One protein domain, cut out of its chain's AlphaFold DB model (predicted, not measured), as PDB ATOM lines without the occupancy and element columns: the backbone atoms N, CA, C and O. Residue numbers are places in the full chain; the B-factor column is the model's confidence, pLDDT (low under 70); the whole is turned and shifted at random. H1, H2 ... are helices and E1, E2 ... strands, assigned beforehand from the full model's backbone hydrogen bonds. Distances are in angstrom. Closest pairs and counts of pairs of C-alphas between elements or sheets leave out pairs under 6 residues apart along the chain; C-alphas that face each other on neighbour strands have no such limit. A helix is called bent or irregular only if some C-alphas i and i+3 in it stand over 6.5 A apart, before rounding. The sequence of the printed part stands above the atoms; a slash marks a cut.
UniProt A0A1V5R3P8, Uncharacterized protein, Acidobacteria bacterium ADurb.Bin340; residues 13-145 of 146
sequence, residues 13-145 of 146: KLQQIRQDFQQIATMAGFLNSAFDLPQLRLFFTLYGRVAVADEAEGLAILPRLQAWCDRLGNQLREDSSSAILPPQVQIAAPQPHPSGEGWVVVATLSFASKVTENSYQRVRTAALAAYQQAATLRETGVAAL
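AT A GLANCE: This is residues 13 to 145 of the 146 residues of an uncharacterized protein of Acidobacteria bacterium ADurb.Bin340 (UniProt A0A1V5R3P8). A long, curled antiparallel sheet makes a wall, with three helices over one face and the other face bare. H2 and H3 run side by side along the strands, opposite ways, while H1 covers the E1 side near one end; the inner strands E2 and E4 make the long axis. The 133 printed residues hold, in order, H1 E1 E2 H2 E3 E4 H3; the sheet runs E1 E2 E4 E3, and the class is mixed, helices and strands. The whole is compact, with a radius of gyration of the C-alphas of 15.8 A, and elongated, spanning 49 by 27 by 21 A.

HOW THE PARTS SIT: Look first at the inner strands E2, residues 39 to 52, and E4, residues 103 to 115: they are antiparallel at 166 degrees, with N 46 and O 109 2.8 A apart, within hydrogen-bond range. E1, residues 31 to 36, an edge strand, forms a hairpin with E2; N 39 and O 36 are 2.8 A apart. E3, residues 88 to 91, the other edge strand, forms a hairpin with E4; N 108 and O 90 are 2.7 A apart. The sheet is twisted, with C-alphas up to 6.1 A off its best plane. Two layers follow, helices on one face of a sheet: H1, residues 13 to 28, H2, residues 55 to 79, and H3, residues 120 to 145. H3 lies over E2 at a height of 7.5 A; their closest C-alphas, of Val 50 and Gly 141, are 5.0 A apart. H2 lies over E4 and, only just, with 3 C-alphas, over E3; the closest C-alphas of H2 and E4, of Gly 58 and Val 105, are 6.1 A apart. E2, H2 and E3 form a split strand-helix-strand unit, two strands running the same way with E4 between them, its crossover right-handed. H2 and H3 touch, closest at the C-alphas of Leu 76 and Ala 126, 5.5 A. H1 touches residues 120 to 131 of H3 alone, closest at the C-alphas of Ala 28 and Tyr 131, 7.0 A. O i to N i+4 pairs within range number 11 of 12 in H1, 18 of 21 in H2 and 18 of 22 in H3.

IN THESE COORDINATES: Find C-alpha 13 at (-22.705, 17.141, -10.004), where H1 begins its 23.1 A. E1 covers 16.1 A, E2 41.2 A, E3 10.2 A and E4 37.4 A. H2 covers 34.9 A and is irregular, with C-alphas 60 and 63 7.2 A apart; H3 covers 28.9 A and is irregular, with C-alphas 139 and 142 9.5 A apart, ending at C-alpha 145 at (-17.743, -19.858, -15.811).

THE WHOLE: The farthest C-alphas, of Lys 13 and Ala 56, are 49.7 A apart. The printed part has no cut; the link from E3 to E4 is long, 11 residues. Mean pLDDT of the printed part is 81.6; residue 14 and residues 24 to 40 are under 70.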
ATOM      1  N   LYS A  13     -23.348  18.187  -9.205       74.94
ATOM      2  CA  LYS A  13     -22.705  17.141 -10.004       74.94
ATOM      3  C   LYS A  13     -22.528  15.822  -9.243       74.94
ATOM      4  O   LYS A  13     -22.827  14.766  -9.790       74.94
ATOM      5  N   LEU A  14     -22.096  15.849  -7.980       69.88
ATOM      6  CA  LEU A  14     -21.983  14.638  -7.153       69.88
ATOM      7  C   LEU A  14     -23.352  14.037  -6.805       69.88
ATOM      8  O   LEU A  14     -23.480  12.817  -6.687       69.88
ATOM      9  N   GLN A  15     -24.378  14.878  -6.664       73.31
ATOM     10  CA  GLN A  15     -25.751  14.413  -6.461       73.31
ATOM     11  C   GLN A  15     -26.293  13.692  -7.703       73.31
ATOM     12  O   GLN A  15     -26.878  12.619  -7.551       73.31
ATOM     13  N   GLN A  16     -26.032  14.217  -8.907       79.75
ATOM     14  CA  GLN A  16     -26.372  13.553 -10.171       79.75
ATOM     15  C   GLN A  16     -25.641  12.213 -10.317       79.75
ATOM     16  O   GLN A  16     -26.270  11.194 -10.570       79.75
ATOM     17  N   ILE A  17     -24.330  12.187 -10.057       76.69
ATOM     18  CA  ILE A  17     -23.526  10.955 -10.109       76.69
ATOM     19  C   ILE A  17     -24.114   9.872  -9.195       76.69
ATOM     20  O   ILE A  17     -24.207   8.711  -9.591       76.69
ATOM     21  N   ARG A  18     -24.546  10.233  -7.978       73.44
ATOM     22  CA  ARG A  18     -25.219   9.283  -7.084       73.44
ATOM     23  C   ARG A  18     -26.508   8.746  -7.705       73.44
ATOM     24  O   ARG A  18     -26.737   7.546  -7.610       73.44
ATOM     25  N   GLN A  19     -27.341   9.601  -8.297       77.44
ATOM     26  CA  GLN A  19     -28.590   9.169  -8.936       77.44
ATOM     27  C   GLN A  19     -28.322   8.198 -10.092       77.44
ATOM     28  O   GLN A  19     -28.980   7.164 -10.177       77.44
ATOM     29  N   ASP A  20     -27.308   8.463 -10.915       77.81
ATOM     30  CA  ASP A  20     -26.932   7.573 -12.018       77.81
ATOM     31  C   ASP A  20     -26.515   6.185 -11.497       77.81
ATOM     32  O   ASP A  20     -26.960   5.156 -12.005       77.81
ATOM     33  N   PHE A  21     -25.700   6.134 -10.439       74.56
ATOM     34  CA  PHE A  21     -25.323   4.864  -9.813       74.56
ATOM     35  C   PHE A  21     -26.492   4.175  -9.104       74.56
ATOM     36  O   PHE A  21     -26.548   2.948  -9.100       74.56
ATOM     37  N   GLN A  22     -27.442   4.928  -8.543       72.69
ATOM     38  CA  GLN A  22     -28.680   4.368  -7.998       72.69
ATOM     39  C   GLN A  22     -29.528   3.716  -9.093       72.69
ATOM     40  O   GLN A  22     -30.078   2.645  -8.856       72.69
ATOM     41  N   GLN A  23     -29.606   4.298 -10.292       71.50
ATOM     42  CA  GLN A  23     -30.293   3.677 -11.430       71.50
ATOM     43  C   GLN A  23     -29.604   2.376 -11.860       71.50
ATOM     44  O   GLN A  23     -30.272   1.350 -11.972       71.50
ATOM     45  N   ILE A  24     -28.272   2.389 -12.004       67.69
ATOM     46  CA  ILE A  24     -27.481   1.182 -12.318       67.69
ATOM     47  C   ILE A  24     -27.719   0.096 -11.262       67.69
ATOM     48  O   ILE A  24     -27.971  -1.059 -11.592       67.69
ATOM     49  N   ALA A  25     -27.705   0.473  -9.985       62.28
ATOM     50  CA  ALA A  25     -27.936  -0.461  -8.897       62.28
ATOM     51  C   ALA A  25     -29.393  -0.910  -8.775       62.28
ATOM     52  O   ALA A  25     -29.620  -2.018  -8.320       62.28
ATOM     53  N   THR A  26     -30.384  -0.118  -9.188       61.06
ATOM     54  CA  THR A  26     -31.801  -0.530  -9.182       61.06
ATOM     55  C   THR A  26     -32.057  -1.602 -10.239       61.06
ATOM     56  O   THR A  26     -32.823  -2.529  -9.996       61.06
ATOM     57  N   MET A  27     -31.349  -1.547 -11.371       54.78
ATOM     58  CA  MET A  27     -31.356  -2.636 -12.354       54.78
ATOM     59  C   MET A  27     -30.754  -3.939 -11.798       54.78
ATOM     60  O   MET A  27     -31.069  -5.014 -12.301       54.78
ATOM     61  N   ALA A  28     -29.923  -3.857 -10.754       48.38
ATOM     62  CA  ALA A  28     -29.192  -4.988 -10.187       48.38
ATOM     63  C   ALA A  28     -29.509  -5.318  -8.709       48.38
ATOM     64  O   ALA A  28     -28.974  -6.282  -8.166       48.38
ATOM     65  N   GLY A  29     -30.384  -4.545  -8.062       48.62
ATOM     66  CA  GLY A  29     -30.955  -4.765  -6.734       48.62
ATOM     67  C   GLY A  29     -30.293  -4.117  -5.503       48.62
ATOM     68  O   GLY A  29     -30.924  -4.175  -4.453       48.62
ATOM     69  N   PHE A  30     -29.080  -3.534  -5.532       54.12
ATOM     70  CA  PHE A  30     -28.362  -3.222  -4.270       54.12
ATOM     71  C   PHE A  30     -27.360  -2.054  -4.349       54.12
ATOM     72  O   PHE A  30     -26.369  -2.122  -5.075       54.12
ATOM     73  N   LEU A  31     -27.563  -1.007  -3.534       52.66
ATOM     74  CA  LEU A  31     -26.566   0.040  -3.260       52.66
ATOM     75  C   LEU A  31     -26.689   0.527  -1.811       52.66
ATOM     76  O   LEU A  31     -27.779   0.891  -1.372       52.66
ATOM     77  N   ASN A  32     -25.565   0.626  -1.100       55.22
ATOM     78  CA  ASN A  32     -25.463   1.428   0.119       55.22
ATOM     79  C   ASN A  32     -24.491   2.585  -0.169       55.22
ATOM     80  O   ASN A  32     -23.409   2.364  -0.711       55.22
ATOM     81  N   SER A  33     -24.870   3.833   0.106       54.16
ATOM     82  CA  SER A  33     -24.043   5.006  -0.227       54.16
ATOM     83  C   SER A  33     -23.926   5.947   0.962       54.16
ATOM     84  O   SER A  33     -24.947   6.354   1.515       54.16
ATOM     85  N   ALA A  34     -22.697   6.349   1.292       51.09
ATOM     86  CA  ALA A  34     -22.402   7.353   2.311       51.09
ATOM     87  C   ALA A  34     -21.594   8.507   1.692       51.09
ATOM     88  O   ALA A  34     -20.693   8.290   0.879       51.09
ATOM     89  N   PHE A  35     -21.923   9.746   2.059       42.66
ATOM     90  CA  PHE A  35     -21.213  10.940   1.591       42.66
ATOM     91  C   PHE A  35     -20.145  11.364   2.601       42.66
ATOM     92  O   PHE A  35     -20.475  11.622   3.752       42.66
ATOM     93  N   ASP A  36     -18.899  11.500   2.143       45.88
ATOM     94  CA  ASP A  36     -17.777  12.051   2.915       45.88
ATOM     95  C   ASP A  36     -17.018  13.039   2.025       45.88
ATOM     96  O   ASP A  36     -16.433  12.645   1.024       45.88
ATOM     97  N   LEU A  37     -17.006  14.334   2.327       50.38
ATOM     98  CA  LEU A  37     -16.476  15.321   1.373       50.38
ATOM     99  C   LEU A  37     -14.941  15.303   1.354       50.38
ATOM    100  O   LEU A  37     -14.339  15.432   2.421       50.38
ATOM    101  N   PRO A  38     -14.295  15.136   0.176       55.69
ATOM    102  CA  PRO A  38     -14.757  15.516  -1.174       55.69
ATOM    103  C   PRO A  38     -15.172  14.351  -2.110       55.69
ATOM    104  O   PRO A  38     -15.127  14.499  -3.330       55.69
ATOM    105  N   GLN A  39     -15.539  13.183  -1.585       60.25
ATOM    106  CA  GLN A  39     -15.676  11.935  -2.349       60.25
ATOM    107  C   GLN A  39     -17.010  11.218  -2.088       60.25
ATOM    108  O   GLN A  39     -17.502  11.126  -0.965       60.25
ATOM    109  N   LEU A  40     -17.601  10.649  -3.135       66.69
ATOM    110  CA  LEU A  40     -18.763   9.779  -2.986       66.69
ATOM    111  C   LEU A  40     -18.264   8.361  -2.683       66.69
ATOM    112  O   LEU A  40     -17.586   7.760  -3.518       66.69
ATOM    113  N   ARG A  41     -18.566   7.832  -1.490       71.88
ATOM    114  CA  ARG A  41     -18.277   6.432  -1.159       71.88
ATOM    115  C   ARG A  41     -19.470   5.578  -1.558       71.88
ATOM    116  O   ARG A  41     -20.560   5.709  -0.997       71.88
ATOM    117  N   LEU A  42     -19.249   4.716  -2.539       74.12
ATOM    118  CA  LEU A  42     -20.251   3.785  -3.037       74.12
ATOM    119  C   LEU A  42     -19.890   2.378  -2.598       74.12
ATOM    120  O   LEU A  42     -18.741   1.974  -2.765       74.12
ATOM    121  N   PHE A  43     -20.870   1.657  -2.062       77.06
ATOM    122  CA  PHE A  43     -20.775   0.236  -1.771       77.06
ATOM    123  C   PHE A  43     -21.694  -0.504  -2.736       77.06
ATOM    124  O   PHE A  43     -22.892  -0.215  -2.817       77.06
ATOM    125  N   PHE A  44     -21.107  -1.438  -3.469       77.56
ATOM    126  CA  PHE A  44     -21.777  -2.253  -4.465       77.56
ATOM    127  C   PHE A  44     -21.791  -3.699  -4.001       77.56
ATOM    128  O   PHE A  44     -20.802  -4.183  -3.446       77.56
ATOM    129  N   THR A  45     -22.894  -4.380  -4.288       78.44
ATOM    130  CA  THR A  45     -23.014  -5.825  -4.124       78.44
ATOM    131  C   THR A  45     -23.516  -6.419  -5.433       78.44
ATOM    132  O   THR A  45     -24.552  -6.009  -5.957       78.44
ATOM    133  N   LEU A  46     -22.749  -7.358  -5.977       79.38
ATOM    134  CA  LEU A  46     -23.062  -8.145  -7.163       79.38
ATOM    135  C   LEU A  46     -23.469  -9.549  -6.737       79.38
ATOM    136  O   LEU A  46     -22.778 -10.170  -5.931       79.38
ATOM    137  N   TYR A  47     -24.544 -10.059  -7.328       78.31
ATOM    138  CA  TYR A  47     -24.989 -11.434  -7.137       78.31
ATOM    139  C   TYR A  47     -24.766 -12.222  -8.424       78.31
ATOM    140  O   TYR A  47     -25.476 -12.025  -9.409       78.31
ATOM    141  N   GLY A  48     -23.785 -13.120  -8.410       79.06
ATOM    142  CA  GLY A  48     -23.655 -14.175  -9.406       79.06
ATOM    143  C   GLY A  48     -24.559 -15.332  -9.003       79.06
ATOM    144  O   GLY A  48     -24.390 -15.895  -7.925       79.06
ATOM    145  N   ARG A  49     -25.545 -15.672  -9.830       83.62
ATOM    146  CA  ARG A  49     -26.485 -16.761  -9.547       83.62
ATOM    147  C   ARG A  49     -26.388 -17.800 -10.648       83.62
ATOM    148  O   ARG A  49     -26.636 -17.466 -11.799       83.62
ATOM    149  N   VAL A  50     -26.096 -19.042 -10.282       86.25
ATOM    150  CA  VAL A  50     -26.005 -20.161 -11.225       86.25
ATOM    151  C   VAL A  50     -27.019 -21.221 -10.823       86.25
ATOM    152  O   VAL A  50     -27.042 -21.641  -9.668       86.25
ATOM    153  N   ALA A  51     -27.874 -21.615 -11.765       88.00
ATOM    154  CA  ALA A  51     -28.758 -22.761 -11.606       88.00
ATOM    155  C   ALA A  51     -28.016 -24.041 -12.016       88.00
ATOM    156  O   ALA A  51     -27.298 -24.038 -13.018       88.00
ATOM    157  N   VAL A  52     -28.190 -25.104 -11.239       88.12
ATOM    158  CA  VAL A  52     -27.583 -26.429 -11.434       88.12
ATOM    159  C   VAL A  52     -28.631 -27.514 -11.182       88.12
ATOM    160  O   VAL A  52     -29.665 -27.250 -10.559       88.12
ATOM    161  N   ALA A  53     -28.403 -28.723 -11.687       88.81
ATOM    162  CA  ALA A  53     -29.374 -29.810 -11.610       88.81
ATOM    163  C   ALA A  53     -29.525 -30.351 -10.179       88.81
ATOM    164  O   ALA A  53     -30.646 -30.574  -9.718       88.81
ATOM    165  N   ASP A  54     -28.410 -30.517  -9.465       91.31
ATOM    166  CA  ASP A  54     -28.373 -31.093  -8.121       91.31
ATOM    167  C   ASP A  54     -27.309 -30.452  -7.206       91.31
ATOM    168  O   ASP A  54     -26.518 -29.593  -7.607       91.31
ATOM    169  N   GLU A  55     -27.312 -30.857  -5.933       92.00
ATOM    170  CA  GLU A  55     -26.367 -30.371  -4.923       92.00
ATOM    171  C   GLU A  55     -24.910 -30.712  -5.265       92.00
ATOM    172  O   GLU A  55     -24.016 -29.896  -5.032       92.00
ATOM    173  N   ALA A  56     -24.659 -31.896  -5.832       92.94
ATOM    174  CA  ALA A  56     -23.313 -32.369  -6.132       92.94
ATOM    175  C   ALA A  56     -22.681 -31.553  -7.267       92.94
ATOM    176  O   ALA A  56     -21.521 -31.147  -7.163       92.94
ATOM    177  N   GLU A  57     -23.455 -31.239  -8.307       90.88
ATOM    178  CA  GLU A  57     -23.060 -30.302  -9.356       90.88
ATOM    179  C   GLU A  57     -22.799 -28.909  -8.772       90.88
ATOM    180  O   GLU A  57     -21.771 -28.294  -9.062       90.88
ATOM    181  N   GLY A  58     -23.673 -28.438  -7.875       89.31
ATOM    182  CA  GLY A  58     -23.494 -27.170  -7.170       89.31
ATOM    183  C   GLY A  58     -22.174 -27.087  -6.403       89.31
ATOM    184  O   GLY A  58     -21.472 -26.079  -6.486       89.31
ATOM    185  N   LEU A  59     -21.802 -28.149  -5.687       93.38
ATOM    186  CA  LEU A  59     -20.524 -28.229  -4.979       93.38
ATOM    187  C   LEU A  59     -19.337 -28.270  -5.952       93.38
ATOM    188  O   LEU A  59     -18.320 -27.615  -5.709       93.38
ATOM    189  N   ALA A  60     -19.469 -28.993  -7.066       93.12
ATOM    190  CA  ALA A  60     -18.412 -29.133  -8.064       93.12
ATOM    191  C   ALA A  60     -18.080 -27.812  -8.781       93.12
ATOM    192  O   ALA A  60     -16.926 -27.596  -9.159       93.12
ATOM    193  N   ILE A  61     -19.051 -26.904  -8.947       92.31
ATOM    194  CA  ILE A  61     -18.821 -25.614  -9.616       92.31
ATOM    195  C   ILE A  61     -18.228 -24.529  -8.703       92.31
ATOM    196  O   ILE A  61     -17.762 -23.514  -9.224       92.31
ATOM    197  N   LEU A  62     -18.192 -24.721  -7.375       92.56
ATOM    198  CA  LEU A  62     -17.709 -23.699  -6.428       92.56
ATOM    199  C   LEU A  62     -16.306 -23.157  -6.765       92.56
ATOM    200  O   LEU A  62     -16.150 -21.934  -6.775       92.56
ATOM    201  N   PRO A  63     -15.293 -23.984  -7.104       93.56
ATOM    202  CA  PRO A  63     -13.963 -23.472  -7.439       93.56
ATOM    203  C   PRO A  63     -13.950 -22.639  -8.727       93.56
ATOM    204  O   PRO A  63     -13.248 -21.633  -8.808       93.56
ATOM    205  N   ARG A  64     -14.750 -23.025  -9.731       93.38
ATOM    206  CA  ARG A  64     -14.877 -22.283 -10.998       93.38
ATOM    207  C   ARG A  64     -15.586 -20.952 -10.776       93.38
ATOM    208  O   ARG A  64     -15.140 -19.930 -11.287       93.38
ATOM    209  N   LEU A  65     -16.635 -20.952  -9.954       91.75
ATOM    210  CA  LEU A  65     -17.350 -19.743  -9.560       91.75
ATOM    211  C   LEU A  65     -16.464 -18.792  -8.741       91.75
ATOM    212  O   LEU A  65     -16.505 -17.586  -8.972       91.75
ATOM    213  N   GLN A  66     -15.610 -19.317  -7.857       93.56
ATOM    214  CA  GLN A  66     -14.587 -18.529  -7.159       93.56
ATOM    215  C   GLN A  66     -13.582 -17.923  -8.139       93.56
ATOM    216  O   GLN A  66     -13.339 -16.722  -8.098       93.56
ATOM    217  N   ALA A  67     -13.058 -18.713  -9.076       93.62
ATOM    218  CA  ALA A  67     -12.129 -18.205 -10.080       93.62
ATOM    219  C   ALA A  67     -12.770 -17.122 -10.966       93.62
ATOM    220  O   ALA A  67     -12.119 -16.129 -11.289       93.62
ATOM    221  N   TRP A  68     -14.043 -17.280 -11.342       93.62
ATOM    222  CA  TRP A  68     -14.803 -16.259 -12.065       93.62
ATOM    223  C   TRP A  68     -14.934 -14.967 -11.244       93.62
ATOM    224  O   TRP A  68     -14.653 -13.881 -11.750       93.62
ATOM    225  N   CYS A  69     -15.272 -15.089  -9.958       92.38
ATOM    226  CA  CYS A  69     -15.348 -13.974  -9.013       92.38
ATOM    227  C   CYS A  69     -14.018 -13.212  -8.903       92.38
ATOM    228  O   CYS A  69     -14.004 -11.981  -8.939       92.38
ATOM    229  N   ASP A  70     -12.904 -13.937  -8.811       93.25
ATOM    230  CA  ASP A  70     -11.566 -13.357  -8.702       93.25
ATOM    231  C   ASP A  70     -11.151 -12.644  -9.998       93.25
ATOM    232  O   ASP A  70     -10.630 -11.526  -9.950       93.25
ATOM    233  N   ARG A  71     -11.436 -13.238 -11.170       93.88
ATOM    234  CA  ARG A  71     -11.210 -12.598 -12.481       93.88
ATOM    235  C   ARG A  71     -12.006 -11.305 -12.608       93.88
ATOM    236  O   ARG A  71     -11.429 -10.265 -12.926       93.88
ATOM    237  N   LEU A  72     -13.301 -11.354 -12.295       91.75
ATOM    238  CA  LEU A  72     -14.176 -10.187 -12.338       91.75
ATOM    239  C   LEU A  72     -13.702  -9.096 -11.370       91.75
ATOM    240  O   LEU A  72     -13.705  -7.912 -11.706       91.75
ATOM    241  N   GLY A  73     -13.256  -9.487 -10.176       92.19
ATOM    242  CA  GLY A  73     -12.722  -8.561  -9.188       92.19
ATOM    243  C   GLY A  73     -11.424  -7.885  -9.627       92.19
ATOM    244  O   GLY A  73     -11.264  -6.682  -9.414       92.19
ATOM    245  N   ASN A  74     -10.521  -8.617 -10.280       93.25
ATOM    246  CA  ASN A  74      -9.308  -8.044 -10.864       93.25
ATOM    247  C   ASN A  74      -9.643  -7.086 -12.012       93.25
ATOM    248  O   ASN A  74      -9.173  -5.948 -12.004       93.25
ATOM    249  N   GLN A  75     -10.537  -7.486 -12.918       92.75
ATOM    250  CA  GLN A  75     -10.981  -6.649 -14.031       92.75
ATOM    251  C   GLN A  75     -11.623  -5.340 -13.546       92.75
ATOM    252  O   GLN A  75     -11.257  -4.260 -14.003       92.75
ATOM    253  N   LEU A  76     -12.498  -5.403 -12.535       91.50
ATOM    254  CA  LEU A  76     -13.087  -4.219 -11.895       91.50
ATOM    255  C   LEU A  76     -12.024  -3.223 -11.412       91.50
ATOM    256  O   LEU A  76     -12.194  -2.004 -11.525       91.50
ATOM    257  N   ARG A  77     -10.923  -3.722 -10.849       92.69
ATOM    258  CA  ARG A  77      -9.825  -2.875 -10.374       92.69
ATOM    259  C   ARG A  77      -9.028  -2.293 -11.527       92.69
ATOM    260  O   ARG A  77      -8.716  -1.107 -11.485       92.69
ATOM    261  N   GLU A  78      -8.700  -3.092 -12.529       92.69
ATOM    262  CA  GLU A  78      -7.937  -2.651 -13.697       92.69
ATOM    263  C   GLU A  78      -8.703  -1.574 -14.477       92.69
ATOM    264  O   GLU A  78      -8.206  -0.454 -14.634       92.69
ATOM    265  N   ASP A  79      -9.962  -1.845 -14.822       91.75
ATOM    266  CA  ASP A  79     -10.820  -0.951 -15.608       91.75
ATOM    267  C   ASP A  79     -11.139   0.358 -14.870       91.75
ATOM    268  O   ASP A  79     -11.289   1.426 -15.473       91.75
ATOM    269  N   SER A  80     -11.195   0.311 -13.535       90.38
ATOM    270  CA  SER A  80     -11.377   1.506 -12.705       90.38
ATOM    271  C   SER A  80     -10.071   2.230 -12.358       90.38
ATOM    272  O   SER A  80     -10.106   3.218 -11.619       90.38
ATOM    273  N   SER A  81      -8.919   1.777 -12.867       89.88
ATOM    274  CA  SER A  81      -7.588   2.288 -12.500       89.88
ATOM    275  C   SER A  81      -7.354   2.281 -10.980       89.88
ATOM    276  O   SER A  81      -6.864   3.249 -10.402       89.88
ATOM    277  N   SER A  82      -7.753   1.192 -10.323       87.81
ATOM    278  CA  SER A  82      -7.713   0.976  -8.871       87.81
ATOM    279  C   SER A  82      -8.551   1.952  -8.034       87.81
ATOM    280  O   SER A  82      -8.358   2.043  -6.821       87.81
ATOM    281  N   ALA A  83      -9.508   2.666  -8.641       87.56
ATOM    282  CA  ALA A  83     -10.474   3.467  -7.887       87.56
ATOM    283  C   ALA A  83     -11.469   2.590  -7.103       87.56
ATOM    284  O   ALA A  83     -11.947   2.993  -6.039       87.56
ATOM    285  N   ILE A  84     -11.765   1.391  -7.618       89.44
ATOM    286  CA  ILE A  84     -12.493   0.341  -6.904       89.44
ATOM    287  C   ILE A  84     -11.508  -0.434  -6.020       89.44
ATOM    288  O   ILE A  84     -10.450  -0.874  -6.474       89.44
ATOM    289  N   LEU A  85     -11.858  -0.584  -4.743       88.94
ATOM    290  CA  LEU A  85     -11.094  -1.374  -3.780       88.94
ATOM    291  C   LEU A  85     -11.241  -2.878  -4.060       88.94
ATOM    292  O   LEU A  85     -12.236  -3.282  -4.662       88.94
ATOM    293  N   PRO A  86     -10.289  -3.714  -3.596       88.38
ATOM    294  CA  PRO A  86     -10.398  -5.166  -3.694       88.38
ATOM    295  C   PRO A  86     -11.769  -5.679  -3.229       88.38
ATOM    296  O   PRO A  86     -12.155  -5.394  -2.089       88.38
ATOM    297  N   PRO A  87     -12.512  -6.397  -4.091       89.75
ATOM    298  CA  PRO A  87     -13.795  -6.965  -3.710       89.75
ATOM    299  C   PRO A  87     -13.642  -8.060  -2.656       89.75
ATOM    300  O   PRO A  87     -12.654  -8.789  -2.628       89.75
ATOM    301  N   GLN A  88     -14.658  -8.195  -1.818       91.00
ATOM    302  CA  GLN A  88     -14.860  -9.344  -0.951       91.00
ATOM    303  C   GLN A  88     -15.797 -10.321  -1.652       91.00
ATOM    304  O   GLN A  88     -16.889  -9.936  -2.078       91.00
ATOM    305  N   VAL A  89     -15.360 -11.571  -1.766       92.62
ATOM    306  CA  VAL A  89     -16.123 -12.653  -2.389       92.62
ATOM    307  C   VAL A  89     -16.666 -13.562  -1.298       92.62
ATOM    308  O   VAL A  89     -15.927 -13.997  -0.418       92.62
ATOM    309  N   GLN A  90     -17.956 -13.867  -1.371       92.31
ATOM    310  CA  GLN A  90     -18.602 -14.881  -0.550       92.31
ATOM    311  C   GLN A  90     -19.433 -15.788  -1.447       92.31
ATOM    312  O   GLN A  90     -20.319 -15.312  -2.150       92.31
ATOM    313  N   ILE A  91     -19.188 -17.094  -1.397       92.25
ATOM    314  CA  ILE A  91     -19.985 -18.077  -2.132       92.25
ATOM    315  C   ILE A  91     -20.788 -18.886  -1.122       92.25
ATOM    316  O   ILE A  91     -20.231 -19.455  -0.184       92.25
ATOM    317  N   ALA A  92     -22.108 -18.887  -1.284       90.12
ATOM    318  CA  ALA A  92     -22.997 -19.700  -0.472       90.12
ATOM    319  C   ALA A  92     -22.924 -21.168  -0.908       90.12
ATOM    320  O   ALA A  92     -22.721 -21.468  -2.086       90.12
ATOM    321  N   ALA A  93     -23.142 -22.081   0.042       89.88
ATOM    322  CA  ALA A  93     -23.383 -23.482  -0.283       89.88
ATOM    323  C   ALA A  93     -24.587 -23.609  -1.240       89.88
ATOM    324  O   ALA A  93     -25.474 -22.747  -1.195       89.88
ATOM    325  N   PRO A  94     -24.641 -24.653  -2.087       92.62
ATOM    326  CA  PRO A  94     -25.793 -24.900  -2.944       92.62
ATOM    327  C   PRO A  94     -27.084 -24.960  -2.127       92.62
ATOM    328  O   PRO A  94     -27.121 -25.538  -1.041       92.62
ATOM    329  N   GLN A  95     -28.145 -24.350  -2.643       91.62
ATOM    330  CA  GLN A  95     -29.465 -24.351  -2.017       91.62
ATOM    331  C   GLN A  95     -30.516 -24.827  -3.019       91.62
ATOM    332  O   GLN A  95     -30.395 -24.521  -4.206       91.62
ATOM    333  N   PRO A  96     -31.567 -25.535  -2.582       90.00
ATOM    334  CA  PRO A  96     -32.676 -25.880  -3.461       90.00
ATOM    335  C   PRO A  96     -33.345 -24.606  -3.992       90.00
ATOM    336  O   PRO A  96     -33.536 -23.626  -3.265       90.00
ATOM    337  N   HIS A  97     -33.689 -24.601  -5.280       85.56
ATOM    338  CA  HIS A  97     -34.333 -23.448  -5.892       85.56
ATOM    339  C   HIS A  97     -35.747 -23.244  -5.300       85.56
ATOM    340  O   HIS A  97     -36.476 -24.220  -5.126       85.56
ATOM    341  N   PRO A  98     -36.207 -21.998  -5.051       77.62
ATOM    342  CA  PRO A  98     -37.532 -21.744  -4.468       77.62
ATOM    343  C   PRO A  98     -38.726 -22.266  -5.284       77.62
ATOM    344  O   PRO A  98     -39.816 -22.400  -4.741       77.62
ATOM    345  N   SER A  99     -38.541 -22.539  -6.582       80.19
ATOM    346  CA  SER A  99     -39.571 -23.163  -7.430       80.19
ATOM    347  C   SER A  99     -39.719 -24.671  -7.209       80.19
ATOM    348  O   SER A  99     -40.639 -25.261  -7.760       80.19
ATOM    349  N   GLY A 100     -38.821 -25.300  -6.443       71.31
ATOM    350  CA  GLY A 100     -38.793 -26.747  -6.221       71.31
ATOM    351  C   GLY A 100     -38.077 -27.550  -7.311       71.31
ATOM    352  O   GLY A 100     -37.877 -28.747  -7.134       71.31
ATOM    353  N   GLU A 101     -37.651 -26.911  -8.404       76.44
ATOM    354  CA  GLU A 101     -36.896 -27.550  -9.486       76.44
ATOM    355  C   GLU A 101     -35.446 -27.055  -9.500       76.44
ATOM    356  O   GLU A 101     -35.184 -25.865  -9.692       76.44
ATOM    357  N   GLY A 102     -34.508 -27.985  -9.312       84.12
ATOM    358  CA  GLY A 102     -33.072 -27.726  -9.364       84.12
ATOM    359  C   GLY A 102     -32.495 -27.046  -8.121       84.12
ATOM    360  O   GLY A 102     -33.154 -26.834  -7.099       84.12
ATOM    361  N   TRP A 103     -31.216 -26.715  -8.225       90.81
ATOM    362  CA  TRP A 103     -30.412 -26.104  -7.177       90.81
ATOM    363  C   TRP A 103     -29.812 -24.793  -7.673       90.81
ATOM    364  O   TRP A 103     -29.700 -24.530  -8.869       90.81
ATOM    365  N   VAL A 104     -29.446 -23.929  -6.736       90.44
ATOM    366  CA  VAL A 104     -28.818 -22.646  -7.014       90.44
ATOM    367  C   VAL A 104     -27.558 -22.490  -6.182       90.44
ATOM    368  O   VAL A 104     -27.553 -22.740  -4.978       90.44
ATOM    369  N   VAL A 105     -26.506 -21.994  -6.824       89.69
ATOM    370  CA  VAL A 105     -25.316 -21.474  -6.157       89.69
ATOM    371  C   VAL A 105     -25.297 -19.958  -6.316       89.69
ATOM    372  O   VAL A 105     -25.519 -19.431  -7.411       89.69
ATOM    373  N   VAL A 106     -25.064 -19.252  -5.211       88.56
ATOM    374  CA  VAL A 106     -25.017 -17.787  -5.181       88.56
ATOM    375  C   VAL A 106     -23.629 -17.333  -4.754       88.56
ATOM    376  O   VAL A 106     -23.188 -17.615  -3.642       88.56
ATOM    377  N   ALA A 107     -22.965 -16.585  -5.627       89.31
ATOM    378  CA  ALA A 107     -21.783 -15.805  -5.309       89.31
ATOM    379  C   ALA A 107     -22.168 -14.347  -5.057       89.31
ATOM    380  O   ALA A 107     -22.929 -13.746  -5.810       89.31
ATOM    381  N   THR A 108     -21.611 -13.773  -4.000       87.75
ATOM    382  CA  THR A 108     -21.773 -12.376  -3.613       87.75
ATOM    383  C   THR A 108     -20.420 -11.687  -3.719       87.75
ATOM    384  O   THR A 108     -19.484 -12.050  -3.006       87.75
ATOM    385  N   LEU A 109     -20.316 -10.688  -4.593       89.31
ATOM    386  CA  LEU A 109     -19.154  -9.806  -4.711       89.31
ATOM    387  C   LEU A 109     -19.492  -8.448  -4.107       89.31
ATOM    388  O   LEU A 109     -20.332  -7.733  -4.645       89.31
ATOM    389  N   SER A 110     -18.824  -8.064  -3.025       88.44
ATOM    390  CA  SER A 110     -19.004  -6.749  -2.406       88.44
ATOM    391  C   SER A 110     -17.760  -5.893  -2.579       88.44
ATOM    392  O   SER A 110     -16.665  -6.317  -2.224       88.44
ATOM    393  N   PHE A 111     -17.900  -4.677  -3.096       88.06
ATOM    394  CA  PHE A 111     -16.771  -3.765  -3.276       88.06
ATOM    395  C   PHE A 111     -17.163  -2.322  -3.004       88.06
ATOM    396  O   PHE A 111     -18.325  -1.931  -3.106       88.06
ATOM    397  N   ALA A 112     -16.163  -1.517  -2.660       87.00
ATOM    398  CA  ALA A 112     -16.341  -0.100  -2.406       87.00
ATOM    399  C   ALA A 112     -15.501   0.733  -3.368       87.00
ATOM    400  O   ALA A 112     -14.396   0.345  -3.748       87.00
ATOM    401  N   SER A 113     -16.010   1.903  -3.735       85.12
ATOM    402  CA  SER A 113     -15.291   2.856  -4.574       85.12
ATOM    403  C   SER A 113     -15.356   4.255  -3.991       85.12
ATOM    404  O   SER A 113     -16.388   4.683  -3.467       85.12
ATOM    405  N   LYS A 114     -14.238   4.973  -4.113       80.94
ATOM    406  CA  LYS A 114     -14.170   6.414  -3.874       80.94
ATOM    407  C   LYS A 114     -14.321   7.117  -5.216       80.94
ATOM    408  O   LYS A 114     -13.383   7.190  -6.014       80.94
ATOM    409  N   VAL A 115     -15.515   7.642  -5.467       80.38
ATOM    410  CA  VAL A 115     -15.817   8.355  -6.704       80.38
ATOM    411  C   VAL A 115     -15.527   9.839  -6.533       80.38
ATOM    412  O   VAL A 115     -16.035  10.510  -5.634       80.38
ATOM    413  N   THR A 116     -14.702  10.336  -7.444       78.81
ATOM    414  CA  THR A 116     -14.423  11.750  -7.679       78.81
ATOM    415  C   THR A 116     -14.943  12.110  -9.066       78.81
ATOM    416  O   THR A 116     -15.235  11.226  -9.876       78.81
ATOM    417  N   GLU A 117     -15.002  13.396  -9.393       76.56
ATOM    418  CA  GLU A 117     -15.402  13.825 -10.738       76.56
ATOM    419  C   GLU A 117     -14.507  13.237 -11.843       76.56
ATOM    420  O   GLU A 117     -15.002  12.893 -12.913       76.56
ATOM    421  N   ASN A 118     -13.213  13.052 -11.560       80.69
ATOM    422  CA  ASN A 118     -12.235  12.536 -12.518       80.69
ATOM    423  C   ASN A 118     -12.245  11.002 -12.629       80.69
ATOM    424  O   ASN A 118     -11.792  10.460 -13.637       80.69
ATOM    425  N   SER A 119     -12.731  10.292 -11.604       82.25
ATOM    426  CA  SER A 119     -12.834   8.824 -11.611       82.25
ATOM    427  C   SER A 119     -14.220   8.312 -12.008       82.25
ATOM    428  O   SER A 119     -14.345   7.136 -12.342       82.25
ATOM    429  N   TYR A 120     -15.236   9.184 -12.033       83.25
ATOM    430  CA  TYR A 120     -16.635   8.832 -12.286       83.25
ATOM    431  C   TYR A 120     -16.835   7.926 -13.502       83.25
ATOM    432  O   TYR A 120     -17.359   6.828 -13.346       83.25
ATOM    433  N   GLN A 121     -16.392   8.350 -14.692       84.19
ATOM    434  CA  GLN A 121     -16.660   7.594 -15.920       84.19
ATOM    435  C   GLN A 121     -16.012   6.205 -15.896       84.19
ATOM    436  O   GLN A 121     -16.657   5.231 -16.260       84.19
ATOM    437  N   ARG A 122     -14.774   6.086 -15.398       89.25
ATOM    438  CA  ARG A 122     -14.087   4.786 -15.307       89.25
ATOM    439  C   ARG A 122     -14.759   3.851 -14.303       89.25
ATOM    440  O   ARG A 122     -15.028   2.704 -14.634       89.25
ATOM    441  N   VAL A 123     -15.103   4.349 -13.110       88.12
ATOM    442  CA  VAL A 123     -15.824   3.550 -12.099       88.12
ATOM    443  C   VAL A 123     -17.198   3.126 -12.617       88.12
ATOM    444  O   VAL A 123     -17.592   1.982 -12.420       88.12
ATOM    445  N   ARG A 124     -17.917   4.025 -13.298       86.19
ATOM    446  CA  ARG A 124     -19.232   3.738 -13.878       86.19
ATOM    447  C   ARG A 124     -19.157   2.647 -14.938       86.19
ATOM    448  O   ARG A 124     -19.927   1.696 -14.860       86.19
ATOM    449  N   THR A 125     -18.241   2.775 -15.893       87.94
ATOM    450  CA  THR A 125     -18.062   1.786 -16.960       87.94
ATOM    451  C   THR A 125     -17.657   0.427 -16.395       87.94
ATOM    452  O   THR A 125     -18.284  -0.569 -16.740       87.94
ATOM    453  N   ALA A 126     -16.688   0.390 -15.472       90.44
ATOM    454  CA  ALA A 126     -16.241  -0.850 -14.838       90.44
ATOM    455  C   ALA A 126     -17.376  -1.539 -14.059       90.44
ATOM    456  O   ALA A 126     -17.617  -2.733 -14.230       90.44
ATOM    457  N   ALA A 127     -18.122  -0.783 -13.245       86.56
ATOM    458  CA  ALA A 127     -19.251  -1.327 -12.494       86.56
ATOM    459  C   ALA A 127     -20.347  -1.865 -13.429       86.56
ATOM    460  O   ALA A 127     -20.834  -2.972 -13.218       86.56
ATOM    461  N   LEU A 128     -20.710  -1.119 -14.479       86.12
ATOM    462  CA  LEU A 128     -21.726  -1.547 -15.445       86.12
ATOM    463  C   LEU A 128     -21.312  -2.823 -16.191       86.12
ATOM    464  O   LEU A 128     -22.128  -3.733 -16.315       86.12
ATOM    465  N   ALA A 129     -20.059  -2.911 -16.642       86.94
ATOM    466  CA  ALA A 129     -19.532  -4.109 -17.292       86.94
ATOM    467  C   ALA A 129     -19.600  -5.330 -16.360       86.94
ATOM    468  O   ALA A 129     -20.006  -6.410 -16.783       86.94
ATOM    469  N   ALA A 130     -19.295  -5.155 -15.071       87.44
ATOM    470  CA  ALA A 130     -19.407  -6.238 -14.100       87.44
ATOM    471  C   ALA A 130     -20.855  -6.677 -13.841       87.44
ATOM    472  O   ALA A 130     -21.124  -7.873 -13.727       87.44
ATOM    473  N   TYR A 131     -21.804  -5.736 -13.811       82.38
ATOM    474  CA  TYR A 131     -23.231  -6.064 -13.750       82.38
ATOM    475  C   TYR A 131     -23.691  -6.850 -14.982       82.38
ATOM    476  O   TYR A 131     -24.446  -7.810 -14.843       82.38
ATOM    477  N   GLN A 132     -23.212  -6.482 -16.174       84.88
ATOM    478  CA  GLN A 132     -23.513  -7.211 -17.407       84.88
ATOM    479  C   GLN A 132     -22.966  -8.639 -17.358       84.88
ATOM    480  O   GLN A 132     -23.707  -9.568 -17.655       84.88
ATOM    481  N   GLN A 133     -21.728  -8.842 -16.895       85.62
ATOM    482  CA  GLN A 133     -21.170 -10.189 -16.730       85.62
ATOM    483  C   GLN A 133     -21.962 -11.036 -15.724       85.62
ATOM    484  O   GLN A 133     -22.219 -12.210 -15.978       85.62
ATOM    485  N   ALA A 134     -22.400 -10.453 -14.603       82.31
ATOM    486  CA  ALA A 134     -23.248 -11.153 -13.637       82.31
ATOM    487  C   ALA A 134     -24.629 -11.517 -14.221       82.31
ATOM    488  O   ALA A 134     -25.156 -12.596 -13.939       82.31
ATOM    489  N   ALA A 135     -25.205 -10.650 -15.062       79.88
ATOM    490  CA  ALA A 135     -26.439 -10.942 -15.788       79.88
ATOM    491  C   ALA A 135     -26.238 -12.078 -16.803       79.88
ATOM    492  O   ALA A 135     -27.009 -13.034 -16.801       79.88
ATOM    493  N   THR A 136     -25.155 -12.043 -17.586       82.69
ATOM    494  CA  THR A 136     -24.797 -13.127 -18.510       82.69
ATOM    495  C   THR A 136     -24.601 -14.449 -17.775       82.69
ATOM    496  O   THR A 136     -25.108 -15.471 -18.231       82.69
ATOM    497  N   LEU A 137     -23.942 -14.445 -16.611       81.88
ATOM    498  CA  LEU A 137     -23.786 -15.642 -15.779       81.88
ATOM    499  C   LEU A 137     -25.141 -16.217 -15.346       81.88
ATOM    500  O   LEU A 137     -25.340 -17.428 -15.370       81.88
ATOM    501  N   ARG A 138     -26.095 -15.353 -14.989       79.88
ATOM    502  CA  ARG A 138     -27.453 -15.776 -14.629       79.88
ATOM    503  C   ARG A 138     -28.213 -16.385 -15.808       79.88
ATOM    504  O   ARG A 138     -28.999 -17.304 -15.600       79.88
ATOM    505  N   GLU A 139     -28.020 -15.856 -17.010       79.69
ATOM    506  CA  GLU A 139     -28.723 -16.297 -18.220       79.69
ATOM    507  C   GLU A 139     -28.132 -17.579 -18.814       79.69
ATOM    508  O   GLU A 139     -28.868 -18.455 -19.257       79.69
ATOM    509  N   THR A 140     -26.806 -17.697 -18.812       80.94
ATOM    510  CA  THR A 140     -26.072 -18.798 -19.461       80.94
ATOM    511  C   THR A 140     -25.635 -19.893 -18.484       80.94
ATOM    512  O   THR A 140     -25.233 -20.980 -18.903       80.94
ATOM    513  N   GLY A 141     -25.735 -19.634 -17.177       81.88
ATOM    514  CA  GLY A 141     -25.405 -20.585 -16.125       81.88
ATOM    515  C   GLY A 141     -23.932 -20.991 -16.147       81.88
ATOM    516  O   GLY A 141     -23.034 -20.166 -16.302       81.88
ATOM    517  N   VAL A 142     -23.677 -22.291 -15.987       82.19
ATOM    518  CA  VAL A 142     -22.322 -22.861 -15.881       82.19
ATOM    519  C   VAL A 142     -21.449 -22.558 -17.110       82.19
ATOM    520  O   VAL A 142     -20.229 -22.492 -16.977       82.19
ATOM    521  N   ALA A 143     -22.042 -22.317 -18.284       79.38
ATOM    522  CA  ALA A 143     -21.308 -22.026 -19.518       79.38
ATOM    523  C   ALA A 143     -20.525 -20.697 -19.483       79.38
ATOM    524  O   ALA A 143     -19.552 -20.555 -20.212       79.38
ATOM    525  N   ALA A 144     -20.910 -19.738 -18.633       76.50
ATOM    526  CA  ALA A 144     -20.183 -18.472 -18.463       76.50
ATOM    527  C   ALA A 144     -19.057 -18.528 -17.415       76.50
ATOM    528  O   ALA A 144     -18.441 -17.502 -17.124       76.50
ATOM    529  N   LEU A 145     -18.804 -19.694 -16.810       78.94
ATOM    530  CA  LEU A 145     -17.743 -19.858 -15.811       78.94
ATOM    531  C   LEU A 145     -16.365 -20.169 -16.416       78.94
ATOM    532  O   LEU A 145     -15.365 -20.085 -15.692       78.94
TER     533      LEU A 145